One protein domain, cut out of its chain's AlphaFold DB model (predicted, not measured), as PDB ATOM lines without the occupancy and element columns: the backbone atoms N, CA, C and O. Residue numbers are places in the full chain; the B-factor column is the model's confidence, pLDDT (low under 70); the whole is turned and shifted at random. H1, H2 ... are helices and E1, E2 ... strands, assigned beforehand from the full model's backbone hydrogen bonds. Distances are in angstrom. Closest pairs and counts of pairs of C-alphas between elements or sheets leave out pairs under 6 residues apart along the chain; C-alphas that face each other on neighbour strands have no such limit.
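Overview. This is residues 967 to 1128 of the 1133 residues of an uncharacterized protein of Sparganum proliferum (UniProt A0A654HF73). With little regular structure, a five-stranded sheet stands partly face to face with a three-stranded one, and long loops run round them. The 162 printed residues, 59 in named elements, mostly strand, run H1 E1 E2 H2 E3 E4 E5 E6 E7 E8. The sheets E1 E6 E3 E8 E2 and E5 E4 E7 are antiparallel. The whole is compact, radius of gyration of the C-alphas 15.0 A, spanning 42 by 38 by 31 A.

Along the chain. H1 is residues 986 to 989, from C-alpha (190.307, 268.574, 220.646); E1 1001 to 1003; E2 1016 to 1025, 25.5 A; H2 1050 to 1055; E3 1064 to 1069; E4 1083 to 1087; E5 1090 to 1093; E6 1098 to 1102; E7 1107 to 1112; E8 1118 to 1127, 27.8 A, to C-alpha (185.194, 262.949, 203.335).

Arrangement. In the larger sheet, strongly twisted, N 1021 of E2 and O 1122 of E8 are 2.8 A apart. E4 and E5 form a hairpin, N 1092 to O 1085 2.9 A. H2, its O i to N i+4 pairs within hydrogen-bond range, only grazes the smaller sheet; H1, too short for such pairs, is on neither.

Size, cuts and confidence. The printed part has no cut. E2 to H2 is a long link; residues 1031 to 1048 are under pLDDT 70, among others.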
ATOM      1  N   PRO A 967     204.782 244.495 230.519       86.06
ATOM      2  CA  PRO A 967     203.781 245.553 230.484       86.06
ATOM      3  C   PRO A 967     204.220 246.689 229.561       86.06
ATOM      4  O   PRO A 967     205.421 246.962 229.402       86.06
ATOM      5  N   ILE A 968     203.249 247.369 228.953       90.25
ATOM      6  CA  ILE A 968     203.524 248.575 228.175       90.25
ATOM      7  C   ILE A 968     204.079 249.652 229.113       90.25
ATOM      8  O   ILE A 968     203.375 250.227 229.938       90.25
ATOM      9  N   ASN A 969     205.372 249.927 228.962       89.69
ATOM     10  CA  ASN A 969     206.025 251.078 229.567       89.69
ATOM     11  C   ASN A 969     205.880 252.240 228.576       89.69
ATOM     12  O   ASN A 969     206.429 252.177 227.474       89.69
ATOM     13  N   LEU A 970     205.103 253.252 228.957       90.69
ATOM     14  CA  LEU A 970     204.929 254.486 228.192       90.69
ATOM     15  C   LEU A 970     206.166 255.395 228.321       90.69
ATOM     16  O   LEU A 970     206.967 255.238 229.243       90.69
ATOM     17  N   ASP A 971     206.319 256.348 227.398       89.50
ATOM     18  CA  ASP A 971     207.284 257.446 227.551       89.50
ATOM     19  C   ASP A 971     206.765 258.443 228.624       89.50
ATOM     20  O   ASP A 971     205.554 258.617 228.749       89.50
ATOM     21  N   ASP A 972     207.657 259.102 229.384       89.69
ATOM     22  CA  ASP A 972     207.360 259.821 230.652       89.69
ATOM     23  C   ASP A 972     206.204 260.856 230.623       89.69
ATOM     24  O   ASP A 972     205.674 261.214 231.676       89.69
ATOM     25  N   ASP A 973     205.840 261.388 229.453       89.50
ATOM     26  CA  ASP A 973     204.788 262.402 229.276       89.50
ATOM     27  C   ASP A 973     203.481 261.861 228.666       89.50
ATOM     28  O   ASP A 973     202.522 262.618 228.491       89.50
ATOM     29  N   VAL A 974     203.436 260.568 228.330       91.38
ATOM     30  CA  VAL A 974     202.255 259.900 227.776       91.38
ATOM     31  C   VAL A 974     201.442 259.308 228.924       91.38
ATOM     32  O   VAL A 974     201.912 258.432 229.649       91.38
ATOM     33  N   LYS A 975     200.210 259.784 229.097       92.25
ATOM     34  CA  LYS A 975     199.308 259.337 230.166       92.25
ATOM     35  C   LYS A 975     198.476 258.146 229.709       92.25
ATOM     36  O   LYS A 975     198.047 258.108 228.558       92.25
ATOM     37  N   TRP A 976     198.170 257.223 230.617       92.38
ATOM     38  CA  TRP A 976     197.037 256.323 230.410       92.38
ATOM     39  C   TRP A 976     195.731 257.134 230.406       92.38
ATOM     40  O   TRP A 976     195.614 258.119 231.134       92.38
ATOM     41  N   ALA A 977     194.787 256.745 229.553       90.25
ATOM     42  CA  ALA A 977     193.422 257.257 229.536       90.25
ATOM     43  C   ALA A 977     192.468 256.175 230.055       90.25
ATOM     44  O   ALA A 977     192.546 255.022 229.620       90.25
ATOM     45  N   ASP A 978     191.567 256.554 230.961       79.75
ATOM     46  CA  ASP A 978     190.737 255.638 231.752       79.75
ATOM     47  C   ASP A 978     189.539 255.086 230.958       79.75
ATOM     48  O   ASP A 978     188.378 255.313 231.290       79.75
ATOM     49  N   SER A 979     189.816 254.359 229.871       65.75
ATOM     50  CA  SER A 979     188.858 253.674 228.974       65.75
ATOM     51  C   SER A 979     187.785 254.535 228.281       65.75
ATOM     52  O   SER A 979     187.050 254.023 227.439       65.75
ATOM     53  N   ALA A 980     187.704 255.830 228.590       61.00
ATOM     54  CA  ALA A 980     186.673 256.732 228.094       61.00
ATOM     55  C   ALA A 980     186.716 256.921 226.566       61.00
ATOM     56  O   ALA A 980     187.779 257.082 225.967       61.00
ATOM     57  N   CYS A 981     185.534 257.013 225.950       68.81
ATOM     58  CA  CYS A 981     185.340 257.255 224.513       68.81
ATOM     59  C   CYS A 981     185.721 258.681 224.056       68.81
ATOM     60  O   CYS A 981     185.407 259.081 222.936       68.81
ATOM     61  N   SER A 982     186.341 259.477 224.922       81.81
ATOM     62  CA  SER A 982     186.659 260.888 224.724       81.81
ATOM     63  C   SER A 982     188.019 261.204 225.333       81.81
ATOM     64  O   SER A 982     188.286 260.833 226.475       81.81
ATOM     65  N   LEU A 983     188.873 261.899 224.580       84.56
ATOM     66  CA  LEU A 983     190.183 262.350 225.046       84.56
ATOM     67  C   LEU A 983     190.268 263.886 224.984       84.56
ATOM     68  O   LEU A 983     189.903 264.449 223.943       84.56
ATOM     69  N   PRO A 984     190.844 264.559 226.001       82.62
ATOM     70  CA  PRO A 984     191.025 266.015 226.034       82.62
ATOM     71  C   PRO A 984     192.175 266.448 225.108       82.62
ATOM     72  O   PRO A 984     193.274 266.819 225.532       82.62
ATOM     73  N   ILE A 985     191.931 266.310 223.803       81.31
ATOM     74  CA  ILE A 985     192.868 266.533 222.693       81.31
ATOM     75  C   ILE A 985     192.255 267.487 221.653       81.31
ATOM     76  O   ILE A 985     192.960 267.938 220.757       81.31
ATOM     77  N   GLY A 986     190.971 267.850 221.735       74.88
ATOM     78  CA  GLY A 986     190.307 268.574 220.646       74.88
ATOM     79  C   GLY A 986     190.928 269.936 220.330       74.88
ATOM     80  O   GLY A 986     191.128 270.243 219.157       74.88
ATOM     81  N   HIS A 987     191.422 270.653 221.345       75.56
ATOM     82  CA  HIS A 987     192.213 271.880 221.177       75.56
ATOM     83  C   HIS A 987     193.559 271.704 220.430       75.56
ATOM     84  O   HIS A 987     194.140 272.695 219.991       75.56
ATOM     85  N   LEU A 988     194.070 270.473 220.272       69.81
ATOM     86  CA  LEU A 988     195.216 270.158 219.399       69.81
ATOM     87  C   LEU A 988     194.810 269.876 217.941       69.81
ATOM     88  O   LEU A 988     195.675 269.928 217.068       69.81
ATOM     89  N   VAL A 989     193.534 269.570 217.674       70.25
ATOM     90  CA  VAL A 989     192.993 269.355 216.319       70.25
ATOM     91  C   VAL A 989     192.485 270.673 215.738       70.25
ATOM     92  O   VAL A 989     192.875 271.058 214.638       70.25
ATOM     93  N   ASP A 990     191.662 271.385 216.507       73.44
ATOM     94  CA  ASP A 990     191.183 272.733 216.215       73.44
ATOM     95  C   ASP A 990     191.187 273.538 217.529       73.44
ATOM     96  O   ASP A 990     190.531 273.126 218.488       73.44
ATOM     97  N   PRO A 991     191.873 274.694 217.621       72.56
ATOM     98  CA  PRO A 991     191.842 275.532 218.823       72.56
ATOM     99  C   PRO A 991     190.439 276.062 219.184       72.56
ATOM    100  O   PRO A 991     190.256 276.548 220.297       72.56
ATOM    101  N   LYS A 992     189.459 275.981 218.272       79.62
ATOM    102  CA  LYS A 992     188.030 276.263 218.506       79.62
ATOM    103  C   LYS A 992     187.167 275.004 218.647       79.62
ATOM    104  O   LYS A 992     185.969 275.127 218.889       79.62
ATOM    105  N   GLY A 993     187.740 273.817 218.458       70.69
ATOM    106  CA  GLY A 993     187.037 272.552 218.643       70.69
ATOM    107  C   GLY A 993     186.634 272.326 220.106       70.69
ATOM    108  O   GLY A 993     187.154 273.006 221.001       70.69
ATOM    109  N   PRO A 994     185.732 271.359 220.371       75.50
ATOM    110  CA  PRO A 994     185.435 270.933 221.737       75.50
ATOM    111  C   PRO A 994     186.728 270.517 222.446       75.50
ATOM    112  O   PRO A 994     187.652 270.015 221.807       75.50
ATOM    113  N   SER A 995     186.815 270.718 223.762       73.94
ATOM    114  CA  SER A 995     188.003 270.326 224.537       73.94
ATOM    115  C   SER A 995     188.290 268.829 224.406       73.94
ATOM    116  O   SER A 995     189.436 268.424 224.187       73.94
ATOM    117  N   ASP A 996     187.224 268.030 224.438       76.69
ATOM    118  CA  ASP A 996     187.253 266.593 224.230       76.69
ATOM    119  C   ASP A 996     186.955 266.224 222.776       76.69
ATOM    120  O   ASP A 996     185.935 266.607 222.200       76.69
ATOM    121  N   VAL A 997     187.839 265.420 222.186       74.94
ATOM    122  CA  VAL A 997     187.585 264.726 220.924       74.94
ATOM    123  C   VAL A 997     187.149 263.305 221.233       74.94
ATOM    124  O   VAL A 997     187.826 262.576 221.962       74.94
ATOM    125  N   VAL A 998     186.025 262.904 220.642       74.19
ATOM    126  CA  VAL A 998     185.476 261.555 220.776       74.19
ATOM    127  C   VAL A 998     186.355 260.571 219.995       74.19
ATOM    128  O   VAL A 998     186.213 260.404 218.782       74.19
ATOM    129  N   VAL A 999     187.294 259.928 220.692       74.69
ATOM    130  CA  VAL A 999     187.986 258.731 220.203       74.69
ATOM    131  C   VAL A 999     187.125 257.547 220.600       74.69
ATOM    132  O   VAL A 999     187.253 256.999 221.694       74.69
ATOM    133  N   ILE A1000     186.209 257.176 219.711       66.12
ATOM    134  CA  ILE A1000     185.289 256.075 219.978       66.12
ATOM    135  C   ILE A1000     186.103 254.779 220.071       66.12
ATOM    136  O   ILE A1000     186.697 254.346 219.082       66.12
ATOM    137  N   LEU A1001     186.109 254.185 221.266       65.94
ATOM    138  CA  LEU A1001     186.409 252.778 221.514       65.94
ATOM    139  C   LEU A1001     185.083 252.050 221.745       65.94
ATOM    140  O   LEU A1001     184.682 251.824 222.885       65.94
ATOM    141  N   GLN A1002     184.375 251.698 220.673       73.31
ATOM    142  CA  GLN A1002     183.190 250.849 220.819       73.31
ATOM    143  C   GLN A1002     183.641 249.392 221.018       73.31
ATOM    144  O   GLN A1002     184.480 248.920 220.241       73.31
ATOM    145  N   PRO A1003     183.114 248.664 222.024       73.38
ATOM    146  CA  PRO A1003     183.261 247.212 222.107       73.38
ATOM    147  C   PRO A1003     182.753 246.552 220.821       73.38
ATOM    148  O   PRO A1003     181.790 247.036 220.227       73.38
ATOM    149  N   GLY A1004     183.377 245.451 220.397       62.91
ATOM    150  CA  GLY A1004     183.051 244.777 219.132       62.91
ATOM    151  C   GLY A1004     181.585 244.346 218.984       62.91
ATOM    152  O   GLY A1004     181.098 244.247 217.863       62.91
ATOM    153  N   ASP A1005     180.881 244.161 220.102       64.56
ATOM    154  CA  ASP A1005     179.469 243.762 220.154       64.56
ATOM    155  C   ASP A1005     178.494 244.918 219.826       64.56
ATOM    156  O   ASP A1005     177.299 244.700 219.641       64.56
ATOM    157  N   SER A1006     178.986 246.163 219.755       61.72
ATOM    158  CA  SER A1006     178.198 247.359 219.439       61.72
ATOM    159  C   SER A1006     178.221 247.649 217.935       61.72
ATOM    160  O   SER A1006     179.004 248.471 217.464       61.72
ATOM    161  N   THR A1007     177.336 247.005 217.172       53.12
ATOM    162  CA  THR A1007     177.276 247.119 215.698       53.12
ATOM    163  C   THR A1007     176.938 248.525 215.181       53.12
ATOM    164  O   THR A1007     177.194 248.833 214.018       53.12
ATOM    165  N   THR A1008     176.369 249.392 216.020       57.34
ATOM    166  CA  THR A1008     175.961 250.764 215.679       57.34
ATOM    167  C   THR A1008     177.085 251.780 215.904       57.34
ATOM    168  O   THR A1008     177.067 252.586 216.838       57.34
ATOM    169  N   MET A1009     178.061 251.779 214.994       58.06
ATOM    170  CA  MET A1009     178.962 252.921 214.797       58.06
ATOM    171  C   MET A1009     178.203 254.056 214.087       58.06
ATOM    172  O   MET A1009     177.805 253.855 212.938       58.06
ATOM    173  N   PRO A1010     178.041 255.257 214.681       56.66
ATOM    174  CA  PRO A1010     177.573 256.430 213.945       56.66
ATOM    175  C   PRO A1010     178.677 256.914 212.992       56.66
ATOM    176  O   PRO A1010     179.499 257.769 213.329       56.66
ATOM    177  N   VAL A1011     178.725 256.325 211.796       62.47
ATOM    178  CA  VAL A1011     179.538 256.825 210.682       62.47
ATOM    179  C   VAL A1011     178.905 258.138 210.201       62.47
ATOM    180  O   VAL A1011     177.710 258.136 209.913       62.47
ATOM    181  N   PRO A1012     179.646 259.260 210.109       62.78
ATOM    182  CA  PRO A1012     179.074 260.516 209.631       62.78
ATOM    183  C   PRO A1012     178.568 260.381 208.188       62.78
ATOM    184  O   PRO A1012     179.353 260.079 207.292       62.78
ATOM    185  N   GLU A1013     177.279 260.658 207.970       58.12
ATOM    186  CA  GLU A1013     176.496 260.340 206.755       58.12
ATOM    187  C   GLU A1013     176.924 261.081 205.465       58.12
ATOM    188  O   GLU A1013     176.302 260.951 204.414       58.12
ATOM    189  N   SER A1014     178.009 261.856 205.522       59.03
ATOM    190  CA  SER A1014     178.684 262.447 204.360       59.03
ATOM    191  C   SER A1014     179.143 261.396 203.340       59.03
ATOM    192  O   SER A1014     179.525 260.290 203.723       59.03
ATOM    193  N   SER A1015     179.233 261.767 202.057       55.38
ATOM    194  CA  SER A1015     179.830 260.919 201.018       55.38
ATOM    195  C   SER A1015     181.303 260.611 201.332       55.38
ATOM    196  O   SER A1015     182.200 261.457 201.228       55.38
ATOM    197  N   MET A1016     181.547 259.376 201.774       67.88
ATOM    198  CA  MET A1016     182.862 258.903 202.193       67.88
ATOM    199  C   MET A1016     183.455 257.932 201.176       67.88
ATOM    200  O   MET A1016     182.942 256.831 200.985       67.88
ATOM    201  N   GLN A1017     184.612 258.285 200.611       74.94
ATOM    202  CA  GLN A1017     185.462 257.301 199.943       74.94
ATOM    203  C   GLN A1017     185.983 256.311 200.994       74.94
ATOM    204  O   GLN A1017     186.812 256.659 201.845       74.94
ATOM    205  N   LEU A1018     185.481 255.078 200.921       80.12
ATOM    206  CA  LEU A1018     185.801 253.957 201.802       80.12
ATOM    207  C   LEU A1018     187.027 253.195 201.281       80.12
ATOM    208  O   LEU A1018     186.908 252.284 200.469       80.12
ATOM    209  N   SER A1019     188.223 253.528 201.772       84.12
ATOM    210  CA  SER A1019     189.433 252.754 201.461       84.12
ATOM    211  C   SER A1019     189.731 251.756 202.584       84.12
ATOM    212  O   SER A1019     190.256 252.113 203.640       84.12
ATOM    213  N   THR A1020     189.368 250.490 202.370       87.00
ATOM    214  CA  THR A1020     189.636 249.380 203.298       87.00
ATOM    215  C   THR A1020     191.037 248.804 203.097       87.00
ATOM    216  O   THR A1020     191.477 248.605 201.969       87.00
ATOM    217  N   SER A1021     191.737 248.493 204.189       89.00
ATOM    218  CA  SER A1021     193.084 247.906 204.169       89.00
ATOM    219  C   SER A1021     193.317 247.011 205.390       89.00
ATOM    220  O   SER A1021     192.819 247.302 206.475       89.00
ATOM    221  N   THR A1022     194.077 245.925 205.241       87.06
ATOM    222  CA  THR A1022     194.572 245.135 206.379       87.06
ATOM    223  C   THR A1022     195.823 245.782 206.972       87.06
ATOM    224  O   THR A1022     196.661 246.330 206.255       87.06
ATOM    225  N   PHE A1023     195.953 245.739 208.297       86.50
ATOM    226  CA  PHE A1023     197.065 246.326 209.035       86.50
ATOM    227  C   PHE A1023     197.569 245.348 210.102       86.50
ATOM    228  O   PHE A1023     196.835 244.976 211.016       86.50
ATOM    229  N   LEU A1024     198.830 244.932 209.971       89.00
ATOM    230  CA  LEU A1024     199.483 243.971 210.859       89.00
ATOM    231  C   LEU A1024     200.304 244.713 211.922       89.00
ATOM    232  O   LEU A1024     201.323 245.332 211.607       89.00
ATOM    233  N   VAL A1025     199.907 244.624 213.191       88.69
ATOM    234  CA  VAL A1025     200.678 245.198 214.302       88.69
ATOM    235  C   VAL A1025     201.701 244.176 214.793       88.69
ATOM    236  O   VAL A1025     201.371 243.271 215.560       88.69
ATOM    237  N   GLU A1026     202.954 244.314 214.350       89.00
ATOM    238  CA  GLU A1026     204.062 243.416 214.711       89.00
ATOM    239  C   GLU A1026     204.238 243.232 216.239       89.00
ATOM    240  O   GLU A1026     203.949 244.152 217.014       89.00
ATOM    241  N   PRO A1027     204.757 242.079 216.703       87.94
ATOM    242  CA  PRO A1027     205.102 241.870 218.110       87.94
ATOM    243  C   PRO A1027     206.226 242.804 218.580       87.94
ATOM    244  O   PRO A1027     207.195 243.054 217.862       87.94
ATOM    245  N   HIS A1028     206.122 243.294 219.816       86.50
ATOM    246  CA  HIS A1028     207.034 244.286 220.415       86.50
ATOM    247  C   HIS A1028     207.158 245.609 219.617       86.50
ATOM    248  O   HIS A1028     208.151 246.346 219.742       86.50
ATOM    249  N   SER A1029     206.153 245.929 218.798       82.25
ATOM    250  CA  SER A1029     206.050 247.195 218.069       82.25
ATOM    251  C   SER A1029     205.539 248.334 218.963       82.25
ATOM    252  O   SER A1029     205.016 248.126 220.058       82.25
ATOM    253  N   GLY A1030     205.768 249.574 218.527       72.31
ATOM    254  CA  GLY A1030     205.391 250.781 219.269       72.31
ATOM    255  C   GLY A1030     206.317 251.172 220.433       72.31
ATOM    256  O   GLY A1030     206.236 252.299 220.919       72.31
ATOM    257  N   PHE A1031     207.258 250.330 220.855       68.31
ATOM    258  CA  PHE A1031     208.229 250.718 221.883       68.31
ATOM    259  C   PHE A1031     209.256 251.723 221.346       68.31
ATOM    260  O   PHE A1031     209.879 251.490 220.312       68.31
ATOM    261  N   SER A1032     209.539 252.791 222.100       58.12
ATOM    262  CA  SER A1032     210.549 253.815 221.764       58.12
ATOM    263  C   SER A1032     212.000 253.284 221.732       58.12
ATOM    264  O   SER A1032     212.954 254.036 221.519       58.12
ATOM    265  N   HIS A1033     212.196 251.976 221.944       51.72
ATOM    266  CA  HIS A1033     213.483 251.277 221.924       51.72
ATOM    267  C   HIS A1033     213.538 250.075 220.957       51.72
ATOM    268  O   HIS A1033     214.634 249.544 220.740       51.72
ATOM    269  N   SER A1034     212.419 249.628 220.366       42.72
ATOM    270  CA  SER A1034     212.474 248.595 219.324       42.72
ATOM    271  C   SER A1034     212.898 249.222 217.990       42.72
ATOM    272  O   SER A1034     212.505 250.325 217.624       42.72
ATOM    273  N   VAL A1035     213.803 248.546 217.275       33.84
ATOM    274  CA  VAL A1035     214.450 249.087 216.056       33.84
ATOM    275  C   VAL A1035     213.591 248.840 214.800       33.84
ATOM    276  O   VAL A1035     214.014 249.135 213.683       33.84
ATOM    277  N   GLY A1036     212.375 248.319 214.985       35.53
ATOM    278  CA  GLY A1036     211.332 248.296 213.969       35.53
ATOM    279  C   GLY A1036     210.779 249.703 213.774       35.53
ATOM    280  O   GLY A1036     210.017 250.206 214.595       35.53
ATOM    281  N   ILE A1037     211.168 250.340 212.672       38.59
ATOM    282  CA  ILE A1037     210.339 251.387 212.078       38.59
ATOM    283  C   ILE A1037     209.098 250.646 211.574       38.59
ATOM    284  O   ILE A1037     209.262 249.792 210.704       38.59
ATOM    285  N   PHE A1038     207.906 250.934 212.116       46.16
ATOM    286  CA  PHE A1038     206.643 250.484 211.511       46.16
ATOM    287  C   PHE A1038     206.710 250.787 210.014       46.16
ATOM    288  O   PHE A1038     207.010 251.932 209.655       46.16
ATOM    289  N   GLU A1039     206.515 249.781 209.155       41.78
ATOM    290  CA  GLU A1039     206.792 249.972 207.734       41.78
ATOM    291  C   GLU A1039     205.978 251.146 207.184       41.78
ATOM    292  O   GLU A1039     204.785 251.314 207.460       41.78
ATOM    293  N   VAL A1040     206.693 252.011 206.461       45.34
ATOM    294  CA  VAL A1040     206.225 253.319 205.998       45.34
ATOM    295  C   VAL A1040     205.291 253.095 204.814       45.34
ATOM    296  O   VAL A1040     205.638 253.342 203.664       45.34
ATOM    297  N   SER A1041     204.105 252.577 205.122       49.53
ATOM    298  CA  SER A1041     202.965 252.508 204.220       49.53
ATOM    299  C   SER A1041     202.713 253.914 203.683       49.53
ATOM    300  O   SER A1041     202.468 254.862 204.439       49.53
ATOM    301  N   GLU A1042     202.844 254.052 202.363       49.19
ATOM    302  CA  GLU A1042     203.044 255.350 201.706       49.19
ATOM    303  C   GLU A1042     201.839 256.299 201.891       49.19
ATOM    304  O   GLU A1042     201.984 257.515 201.800       49.19
ATOM    305  N   ASN A1043     200.683 255.743 202.276       55.03
ATOM    306  CA  ASN A1043     199.406 256.422 202.510       55.03
ATOM    307  C   ASN A1043     199.105 256.795 203.988       55.03
ATOM    308  O   ASN A1043     197.965 257.158 204.282       55.03
ATOM    309  N   ILE A1044     200.044 256.632 204.941       57.50
ATOM    310  CA  ILE A1044     199.761 256.740 206.402       57.50
ATOM    311  C   ILE A1044     200.704 257.703 207.171       57.50
ATOM    312  O   ILE A1044     200.520 257.959 208.361       57.50
ATOM    313  N   THR A1045     201.767 258.224 206.549       58.31
ATOM    314  CA  THR A1045     202.918 258.769 207.308       58.31
ATOM    315  C   THR A1045     203.426 260.145 206.856       58.31
ATOM    316  O   THR A1045     204.619 260.357 206.612       58.31
ATOM    317  N   HIS A1046     202.542 261.148 206.870       60.62
ATOM    318  CA  HIS A1046     202.969 262.552 206.831       60.62
ATOM    319  C   HIS A1046     203.524 262.992 208.198       60.62
ATOM    320  O   HIS A1046     202.825 263.570 209.020       60.62
ATOM    321  N   LEU A1047     204.810 262.726 208.449       57.66
ATOM    322  CA  LEU A1047     205.513 263.122 209.680       57.66
ATOM    323  C   LEU A1047     205.581 264.659 209.831       57.66
ATOM    324  O   LEU A1047     206.491 265.288 209.284       57.66
ATOM    325  N   VAL A1048     204.644 265.256 210.579       62.84
ATOM    326  CA  VAL A1048     204.491 266.721 210.692       62.84
ATOM    327  C   VAL A1048     205.536 267.346 211.615       62.84
ATOM    328  O   VAL A1048     206.128 268.370 211.273       62.84
ATOM    329  N   SER A1049     205.789 266.738 212.779       75.44
ATOM    330  CA  SER A1049     206.705 267.281 213.790       75.44
ATOM    331  C   SER A1049     207.928 266.393 214.049       75.44
ATOM    332  O   SER A1049     207.912 265.169 213.885       75.44
ATOM    333  N   ALA A1050     209.022 267.020 214.493       79.81
ATOM    334  CA  ALA A1050     210.236 266.310 214.901       79.81
ATOM    335  C   ALA A1050     210.011 265.403 216.129       79.81
ATOM    336  O   ALA A1050     210.749 264.442 216.322       79.81
ATOM    337  N   GLU A1051     208.985 265.700 216.926       77.56
ATOM    338  CA  GLU A1051     208.607 264.977 218.138       77.56
ATOM    339  C   GLU A1051     207.723 263.763 217.835       77.56
ATOM    340  O   GLU A1051     208.050 262.660 218.267       77.56
ATOM    341  N   GLN A1052     206.700 263.915 216.983       78.12
ATOM    342  CA  GLN A1052     205.956 262.785 216.405       78.12
ATOM    343  C   GLN A1052     206.925 261.783 215.763       78.12
ATOM    344  O   GLN A1052     206.835 260.577 215.986       78.12
ATOM    345  N   LYS A1053     207.922 262.299 215.031       80.31
ATOM    346  CA  LYS A1053     208.989 261.503 214.417       80.31
ATOM    347  C   LYS A1053     209.954 260.861 215.420       80.31
ATOM    348  O   LYS A1053     210.518 259.819 215.105       80.31
ATOM    349  N   ALA A1054     210.167 261.451 216.594       80.81
ATOM    350  CA  ALA A1054     210.966 260.834 217.654       80.81
ATOM    351  C   ALA A1054     210.206 259.689 218.350       80.81
ATOM    352  O   ALA A1054     210.818 258.691 218.720       80.81
ATOM    353  N   ARG A1055     208.879 259.819 218.472       80.62
ATOM    354  CA  ARG A1055     207.966 258.839 219.089       80.62
ATOM    355  C   ARG A1055     207.471 257.747 218.124       80.62
ATOM    356  O   ARG A1055     206.810 256.811 218.572       80.62
ATOM    357  N   ASN A1056     207.793 257.851 216.828       84.69
ATOM    358  CA  ASN A1056     207.261 257.034 215.723       84.69
ATOM    359  C   ASN A1056     205.718 257.057 215.624       84.69
ATOM    360  O   ASN A1056     205.095 256.015 215.432       84.69
ATOM    361  N   LEU A1057     205.096 258.234 215.767       87.69
ATOM    362  CA  LEU A1057     203.656 258.404 215.538       87.69
ATOM    363  C   LEU A1057     203.341 258.453 214.031       87.69
ATOM    364  O   LEU A1057     203.990 259.181 213.275       87.69
ATOM    365  N   HIS A1058     202.321 257.702 213.621       89.00
ATOM    366  CA  HIS A1058     201.649 257.817 212.327       89.00
ATOM    367  C   HIS A1058     200.772 259.072 212.307       89.00
ATOM    368  O   HIS A1058     200.377 259.566 213.362       89.00
ATOM    369  N   PHE A1059     200.479 259.607 211.122       89.94
ATOM    370  CA  PHE A1059     199.658 260.810 210.973       89.94
ATOM    371  C   PHE A1059     199.063 260.869 209.563       89.94
ATOM    372  O   PHE A1059     199.789 260.850 208.563       89.94
ATOM    373  N   ASP A1060     197.739 260.999 209.510       90.81
ATOM    374  CA  ASP A1060     196.940 261.102 208.292       90.81
ATOM    375  C   ASP A1060     196.148 262.417 208.325       90.81
ATOM    376  O   ASP A1060     195.235 262.593 209.132       90.81
ATOM    377  N   SER A1061     196.524 263.371 207.473       89.81
ATOM    378  CA  SER A1061     195.863 264.679 207.364       89.81
ATOM    379  C   SER A1061     194.539 264.649 206.604       89.81
ATOM    380  O   SER A1061     193.767 265.597 206.710       89.81
ATOM    381  N   GLU A1062     194.301 263.624 205.786       89.38
ATOM    382  CA  GLU A1062     193.241 263.647 204.769       89.38
ATOM    383  C   GLU A1062     191.983 262.902 205.214       89.38
ATOM    384  O   GLU A1062     190.881 263.238 204.786       89.38
ATOM    385  N   ALA A1063     192.148 261.868 206.039       89.19
ATOM    386  CA  ALA A1063     191.099 260.907 206.334       89.19
ATOM    387  C   ALA A1063     190.951 260.639 207.829       89.19
ATOM    388  O   ALA A1063     191.925 260.628 208.583       89.19
ATOM    389  N   HIS A1064     189.718 260.361 208.241       91.38
ATOM    390  CA  HIS A1064     189.458 259.740 209.531       91.38
ATOM    391  C   HIS A1064     189.778 258.244 209.402       91.38
ATOM    392  O   HIS A1064     189.583 257.640 208.347       91.38
ATOM    393  N   ASN A1065     190.332 257.645 210.446       92.81
ATOM    394  CA  ASN A1065     190.873 256.294 210.412       92.81
ATOM    395  C   ASN A1065     190.148 255.432 211.441       92.81
ATOM    396  O   ASN A1065     190.357 255.584 212.643       92.81
ATOM    397  N   LEU A1066     189.299 254.530 210.959       93.38
ATOM    398  CA  LEU A1066     188.587 253.559 211.774       93.38
ATOM    399  C   LEU A1066     189.379 252.245 211.765       93.38
ATOM    400  O   LEU A1066     189.617 251.682 210.698       93.38
ATOM    401  N   PHE A1067     189.801 251.757 212.930       93.75
ATOM    402  CA  PHE A1067     190.517 250.486 213.063       93.75
ATOM    403  C   PHE A1067     189.685 249.474 213.842       93.75
ATOM    404  O   PHE A1067     189.477 249.640 215.039       93.75
ATOM    405  N   HIS A1068     189.261 248.399 213.194       92.62
ATOM    406  CA  HIS A1068     188.577 247.284 213.833       92.62
ATOM    407  C   HIS A1068     189.584 246.163 214.131       92.62
ATOM    408  O   HIS A1068     190.246 245.667 213.214       92.62
ATOM    409  N   LEU A1069     189.731 245.770 215.401       90.88
ATOM    410  CA  LEU A1069     190.496 244.570 215.759       90.88
ATOM    411  C   LEU A1069     189.714 243.327 215.314       90.88
ATOM    412  O   LEU A1069     188.558 243.179 215.687       90.88
ATOM    413  N   THR A1070     190.340 242.410 214.574       87.38
ATOM    414  CA  THR A1070     189.679 241.154 214.154       87.38
ATOM    415  C   THR A1070     189.688 240.084 215.239       87.38
ATOM    416  O   THR A1070     188.809 239.227 215.288       87.38
ATOM    417  N   CYS A1071     190.694 240.133 216.110       85.06
ATOM    418  CA  CYS A1071     190.935 239.176 217.177       85.06
ATOM    419  C   CYS A1071     191.007 239.912 218.522       85.06
ATOM    420  O   CYS A1071     191.510 241.039 218.573       85.06
ATOM    421  N   PRO A1072     190.573 239.287 219.632       83.00
ATOM    422  CA  PRO A1072     190.811 239.850 220.951       83.00
ATOM    423  C   PRO A1072     192.327 239.919 221.204       83.00
ATOM    424  O   PRO A1072     193.049 238.984 220.837       83.00
ATOM    425  N   PRO A1073     192.832 240.986 221.843       82.94
ATOM    426  CA  PRO A1073     194.237 241.056 222.219       82.94
ATOM    427  C   PRO A1073     194.579 239.899 223.179       82.94
ATOM    428  O   PRO A1073     193.742 239.523 224.008       82.94
ATOM    429  N   PRO A1074     195.794 239.323 223.108       81.25
ATOM    430  CA  PRO A1074     196.223 238.271 224.024       81.25
ATOM    431  C   PRO A1074     196.107 238.712 225.485       81.25
ATOM    432  O   PRO A1074     196.839 239.595 225.937       81.25
ATOM    433  N   LYS A1075     195.194 238.076 226.226       80.44
ATOM    434  CA  LYS A1075     195.017 238.311 227.660       80.44
ATOM    435  C   LYS A1075     196.275 237.867 228.404       80.44
ATOM    436  O   LYS A1075     196.657 236.699 228.338       80.44
ATOM    437  N   SER A1076     196.911 238.796 229.104       76.94
ATOM    438  CA  SER A1076     197.935 238.492 230.095       76.94
ATOM    439  C   SER A1076     197.314 237.957 231.383       76.94
ATOM    440  O   SER A1076     196.168 238.250 231.710       76.94
ATOM    441  N   GLU A1077     198.110 237.212 232.149       79.69
ATOM    442  CA  GLU A1077     197.800 236.858 233.543       79.69
ATOM    443  C   GLU A1077     197.963 238.069 234.487       79.69
ATOM    444  O   GLU A1077     197.411 238.087 235.581       79.69
ATOM    445  N   SER A1078     198.711 239.093 234.059       78.19
ATOM    446  CA  SER A1078     198.769 240.412 234.691       78.19
ATOM    447  C   SER A1078     197.618 241.303 234.225       78.19
ATOM    448  O   SER A1078     197.319 241.344 233.033       78.19
ATOM    449  N   GLU A1079     197.065 242.107 235.132       80.56
ATOM    450  CA  GLU A1079     196.095 243.173 234.820       80.56
ATOM    451  C   GLU A1079     196.713 244.316 233.982       80.56
ATOM    452  O   GLU A1079     195.999 245.111 233.373       80.56
ATOM    453  N   GLU A1080     198.048 244.396 233.926       87.31
ATOM    454  CA  GLU A1080     198.784 245.398 233.151       87.31
ATOM    455  C   GLU A1080     198.534 245.254 231.630       87.31
ATOM    456  O   GLU A1080     198.673 244.152 231.090       87.31
ATOM    457  N   PRO A1081     198.232 246.346 230.899       87.44
ATOM    458  CA  PRO A1081     197.841 246.275 229.494       87.44
ATOM    459  C   PRO A1081     198.989 245.859 228.560       87.44
ATOM    460  O   PRO A1081     200.097 246.407 228.592       87.44
ATOM    461  N   VAL A1082     198.676 244.909 227.674       91.19
ATOM    462  CA  VAL A1082     199.606 244.299 226.701       91.19
ATOM    463  C   VAL A1082     199.490 244.887 225.294       91.19
ATOM    464  O   VAL A1082     200.427 244.829 224.491       91.19
ATOM    465  N   PHE A1083     198.324 245.448 224.985       92.25
ATOM    466  CA  PHE A1083     198.011 246.100 223.722       92.25
ATOM    467  C   PHE A1083     197.363 247.453 224.026       92.25
ATOM    468  O   PHE A1083     196.540 247.565 224.938       92.25
ATOM    469  N   ALA A1084     197.767 248.495 223.308       93.69
ATOM    470  CA  ALA A1084     197.255 249.847 223.504       93.69
ATOM    471  C   ALA A1084     197.324 250.661 222.211       93.69
ATOM    472  O   ALA A1084     198.162 250.406 221.340       93.69
ATOM    473  N   VAL A1085     196.491 251.698 222.122       93.88
ATOM    474  CA  VAL A1085     196.616 252.743 221.102       93.88
ATOM    475  C   VAL A1085     197.060 254.047 221.759       93.88
ATOM    476  O   VAL A1085     196.406 254.556 222.665       93.88
ATOM    477  N   GLN A1086     198.191 254.587 221.312       93.88
ATOM    478  CA  GLN A1086     198.634 255.936 221.643       93.88
ATOM    479  C   GLN A1086     198.039 256.917 220.627       93.88
ATOM    480  O   GLN A1086     198.184 256.714 219.422       93.88
ATOM    481  N   ILE A1087     197.419 257.995 221.105       92.62
ATOM    482  CA  ILE A1087     196.913 259.122 220.314       92.62
ATOM    483  C   ILE A1087     197.425 260.404 220.979       92.62
ATOM    484  O   ILE A1087     197.067 260.735 222.109       92.62
ATOM    485  N   GLY A1088     198.336 261.102 220.300       90.56
ATOM    486  CA  GLY A1088     199.107 262.199 220.886       90.56
ATOM    487  C   GLY A1088     199.832 261.778 222.172       90.56
ATOM    488  O   GLY A1088     200.699 260.899 222.153       90.56
ATOM    489  N   ASN A1089     199.453 262.411 223.285       92.06
ATOM    490  CA  ASN A1089     200.039 262.206 224.615       92.06
ATOM    491  C   ASN A1089     199.165 261.329 225.532       92.06
ATOM    492  O   ASN A1089     199.405 261.272 226.736       92.06
ATOM    493  N   TYR A1090     198.167 260.640 224.978       92.31
ATOM    494  CA  TYR A1090     197.327 259.693 225.706       92.31
ATOM    495  C   TYR A1090     197.483 258.296 225.109       92.31
ATOM    496  O   TYR A1090     197.585 258.147 223.892       92.31
ATOM    497  N   ALA A1091     197.508 257.273 225.953       93.44
ATOM    498  CA  ALA A1091     197.470 255.873 225.566       93.44
ATOM    499  C   ALA A1091     196.234 255.223 226.181       93.44
ATOM    500  O   ALA A1091     196.012 255.331 227.385       93.44
ATOM    501  N   ILE A1092     195.431 254.549 225.363       93.00
ATOM    502  CA  ILE A1092     194.234 253.842 225.820       93.00
ATOM    503  C   ILE A1092     194.531 252.338 225.805       93.00
ATOM    504  O   ILE A1092     194.977 251.830 224.765       93.00
ATOM    505  N   PRO A1093     194.340 251.618 226.925       92.94
ATOM    506  CA  PRO A1093     194.534 250.177 226.966       92.94
ATOM    507  C   PRO A1093     193.437 249.483 226.153       92.94
ATOM    508  O   PRO A1093     192.260 249.816 226.264       92.94
ATOM    509  N   ILE A1094     193.821 248.499 225.344       91.00
ATOM    510  CA  ILE A1094     192.892 247.694 224.553       91.00
ATOM    511  C   ILE A1094     192.937 246.269 225.110       91.00
ATOM    512  O   ILE A1094     193.922 245.551 224.947       91.00
ATOM    513  N   THR A1095     191.867 245.883 225.803       89.31
ATOM    514  CA  THR A1095     191.729 244.611 226.541       89.31
ATOM    515  C   THR A1095     190.745 243.630 225.892       89.31
ATOM    516  O   THR A1095     190.697 242.457 226.262       89.31
ATOM    517  N   GLN A1096     189.974 244.098 224.909       89.38
ATOM    518  CA  GLN A1096     188.902 243.371 224.229       89.38
ATOM    519  C   GLN A1096     188.865 243.715 222.732       89.38
ATOM    520  O   GLN A1096     189.584 244.610 222.279       89.38
ATOM    521  N   ILE A1097     188.026 243.014 221.962       90.06
ATOM    522  CA  ILE A1097     187.709 243.416 220.585       90.06
ATOM    523  C   ILE A1097     187.050 244.795 220.647       90.06
ATOM    524  O   ILE A1097     186.073 244.988 221.370       90.06
ATOM    525  N   CYS A1098     187.587 245.752 219.899       89.88
ATOM    526  CA  CYS A1098     187.007 247.081 219.781       89.88
ATOM    527  C   CYS A1098     187.258 247.679 218.398       89.88
ATOM    528  O   CYS A1098     188.186 247.290 217.679       89.88
ATOM    529  N   THR A1099     186.427 248.657 218.059       91.50
ATOM    530  CA  THR A1099     186.646 249.554 216.931       91.50
ATOM    531  C   THR A1099     187.192 250.875 217.468       91.50
ATOM    532  O   THR A1099     186.573 251.487 218.332       91.50
ATOM    533  N   VAL A1100     188.355 251.297 216.963       91.94
ATOM    534  CA  VAL A1100     189.085 252.511 217.350       91.94
ATOM    535  C   VAL A1100     188.903 253.585 216.280       91.94
ATOM    536  O   VAL A1100     189.426 253.450 215.173       91.94
ATOM    537  N   PHE A1101     188.207 254.676 216.597       92.88
ATOM    538  CA  PHE A1101     188.088 255.828 215.699       92.88
ATOM    539  C   PHE A1101     189.167 256.880 215.976       92.88
ATOM    540  O   PHE A1101     189.166 257.522 217.023       92.88
ATOM    541  N   VAL A1102     190.064 257.105 215.011       93.06
ATOM    542  CA  VAL A1102     191.071 258.175 215.050       93.06
ATOM    543  C   VAL A1102     190.720 259.259 214.019       93.06
ATOM    544  O   VAL A1102     190.869 259.031 212.816       93.06
ATOM    545  N   PRO A1103     190.260 260.449 214.443       91.19
ATOM    546  CA  PRO A1103     189.987 261.566 213.539       91.19
ATOM    547  C   PRO A1103     191.169 261.995 212.655       91.19
ATOM    548  O   PRO A1103     192.336 261.841 213.023       91.19
ATOM    549  N   LYS A1104     190.857 262.601 211.498       91.12
ATOM    550  CA  LYS A1104     191.863 263.205 210.608       91.12
ATOM    551  C   LYS A1104     192.705 264.246 211.347       91.12
ATOM    552  O   LYS A1104     192.195 264.990 212.182       91.12
ATOM    553  N   GLY A1105     193.990 264.319 211.018       89.25
ATOM    554  CA  GLY A1105     194.916 265.276 211.624       89.25
ATOM    555  C   GLY A1105     195.367 264.934 213.049       89.25
ATOM    556  O   GLY A1105     196.071 265.742 213.652       89.25
ATOM    557  N   LEU A1106     195.031 263.756 213.592       91.44
ATOM    558  CA  LEU A1106     195.602 263.280 214.855       91.44
ATOM    559  C   LEU A1106     196.809 262.356 214.639       91.44
ATOM    560  O   LEU A1106     196.772 261.483 213.770       91.44
ATOM    561  N   PRO A1107     197.886 262.506 215.436       92.44
ATOM    562  CA  PRO A1107     199.001 261.575 215.424       92.44
ATOM    563  C   PRO A1107     198.705 260.367 216.326       92.44
ATOM    564  O   PRO A1107     198.375 260.539 217.500       92.44
ATOM    565  N   TYR A1108     198.858 259.151 215.807       93.69
ATOM    566  CA  TYR A1108     198.495 257.912 216.506       93.69
ATOM    567  C   TYR A1108     199.501 256.779 216.272       93.69
ATOM    568  O   TYR A1108     200.360 256.865 215.395       93.69
ATOM    569  N   LYS A1109     199.427 255.715 217.074       94.50
ATOM    570  CA  LYS A1109     200.374 254.592 217.046       94.50
ATOM    571  C   LYS A1109     199.859 253.426 217.882       94.50
ATOM    572  O   LYS A1109     199.509 253.613 219.042       94.50
ATOM    573  N   PHE A1110     199.880 252.219 217.330       93.56
ATOM    574  CA  PHE A1110     199.601 251.010 218.103       93.56
ATOM    575  C   PHE A1110     200.862 250.545 218.839       93.56
ATOM    576  O   PHE A1110     201.980 250.670 218.331       93.56
ATOM    577  N   ILE A1111     200.682 250.044 220.059       94.00
ATOM    578  CA  ILE A1111     201.741 249.503 220.908       94.00
ATOM    579  C   ILE A1111     201.350 248.072 221.262       94.00
ATOM    580  O   ILE A1111     200.297 247.837 221.853       94.00
ATOM    581  N   ASN A1112     202.205 247.122 220.897       93.44
ATOM    582  CA  ASN A1112     201.987 245.697 221.104       93.44
ATOM    583  C   ASN A1112     203.176 245.135 221.877       93.44
ATOM    584  O   ASN A1112     204.266 245.022 221.320       93.44
ATOM    585  N   SER A1113     202.998 244.782 223.149       92.00
ATOM    586  CA  SER A1113     204.063 244.165 223.949       92.00
ATOM    587  C   SER A1113     204.048 242.635 223.920       92.00
ATOM    588  O   SER A1113     205.001 242.009 224.398       92.00
ATOM    589  N   THR A1114     203.031 242.030 223.295       90.12
ATOM    590  CA  THR A1114     202.925 240.580 223.093       90.12
ATOM    591  C   THR A1114     204.024 240.065 222.152       90.12
ATOM    592  O   THR A1114     204.639 240.819 221.393       90.12
ATOM    593  N   SER A1115     204.254 238.749 222.169       89.00
ATOM    594  CA  SER A1115     205.115 238.045 221.205       89.00
ATOM    595  C   SER A1115     204.395 237.625 219.913       89.00
ATOM    596  O   SER A1115     204.990 236.949 219.077       89.00
ATOM    597  N   SER A1116     203.125 237.996 219.754       88.75
ATOM    598  CA  SER A1116     202.267 237.725 218.592       88.75
ATOM    599  C   SER A1116     202.000 239.004 217.800       88.75
ATOM    600  O   SER A1116     201.963 240.096 218.363       88.75
ATOM    601  N   SER A1117     201.786 238.893 216.493       89.81
ATOM    602  CA  SER A1117     201.171 239.981 215.733       89.81
ATOM    603  C   SER A1117     199.679 240.091 216.061       89.81
ATOM    604  O   SER A1117     199.049 239.087 216.390       89.81
ATOM    605  N   VAL A1118     199.121 241.297 215.955       89.94
ATOM    606  CA  VAL A1118     197.671 241.539 216.028       89.94
ATOM    607  C   VAL A1118     197.200 242.049 214.670       89.94
ATOM    608  O   VAL A1118     197.743 243.032 214.162       89.94
ATOM    609  N   ASP A1119     196.216 241.372 214.084       90.56
ATOM    610  CA  ASP A1119     195.580 241.775 212.831       90.56
ATOM    611  C   ASP A1119     194.462 242.796 213.084       90.56
ATOM    612  O   ASP A1119     193.685 242.691 214.037       90.56
ATOM    613  N   MET A1120     194.390 243.807 212.219       92.56
ATOM    614  CA  MET A1120     193.397 244.878 212.286       92.56
ATOM    615  C   MET A1120     192.915 245.234 210.877       92.56
ATOM    616  O   MET A1120     193.716 245.333 209.945       92.56
ATOM    617  N   PHE A1121     191.619 245.487 210.711       92.56
ATOM    618  CA  PHE A1121     191.095 246.141 209.511       92.56
ATOM    619  C   PHE A1121     191.093 247.655 209.717       92.56
ATOM    620  O   PHE A1121     190.513 248.157 210.676       92.56
ATOM    621  N   ARG A1122     191.715 248.392 208.798       93.50
ATOM    622  CA  ARG A1122     191.680 249.854 208.730       93.50
ATOM    623  C   ARG A1122     190.729 250.281 207.618       93.50
ATOM    624  O   ARG A1122     191.029 250.074 206.441       93.50
ATOM    625  N   VAL A1123     189.639 250.943 207.985       92.50
ATOM    626  CA  VAL A1123     188.781 251.691 207.062       92.50
ATOM    627  C   VAL A1123     189.217 253.154 207.097       92.50
ATOM    628  O   VAL A1123     189.106 253.839 208.116       92.50
ATOM    629  N   ARG A1124     189.771 253.634 205.985       92.31
ATOM    630  CA  ARG A1124     190.187 255.023 205.805       92.31
ATOM    631  C   ARG A1124     189.022 255.800 205.194       92.31
ATOM    632  O   ARG A1124     188.705 255.616 204.023       92.31
ATOM    633  N   LEU A1125     188.410 256.654 206.008       90.50
ATOM    634  CA  LEU A1125     187.240 257.468 205.699       90.50
ATOM    635  C   LEU A1125     187.687 258.849 205.206       90.50
ATOM    636  O   LEU A1125     187.981 259.751 206.003       90.50
ATOM    637  N   ARG A1126     187.769 259.018 203.887       89.81
ATOM    638  CA  ARG A1126     187.944 260.340 203.272       89.81
ATOM    639  C   ARG A1126     186.572 260.959 203.053       89.81
ATOM    640  O   ARG A1126     185.800 260.446 202.254       89.81
ATOM    641  N   HIS A1127     186.299 262.075 203.722       83.00
ATOM    642  CA  HIS A1127     185.194 262.949 203.335       83.00
ATOM    643  C   HIS A1127     185.556 263.553 201.977       83.00
ATOM    644  O   HIS A1127     186.576 264.243 201.872       83.00
ATOM    645  N   GLU A1128     184.746 263.318 200.948       75.44
ATOM    646  CA  GLU A1128     184.833 264.121 199.733       75.44
ATOM    647  C   GLU A1128     184.364 265.527 200.102       75.44
ATOM    648  O   GLU A1128     183.180 265.772 200.325       75.44
TER     649      GLU A1128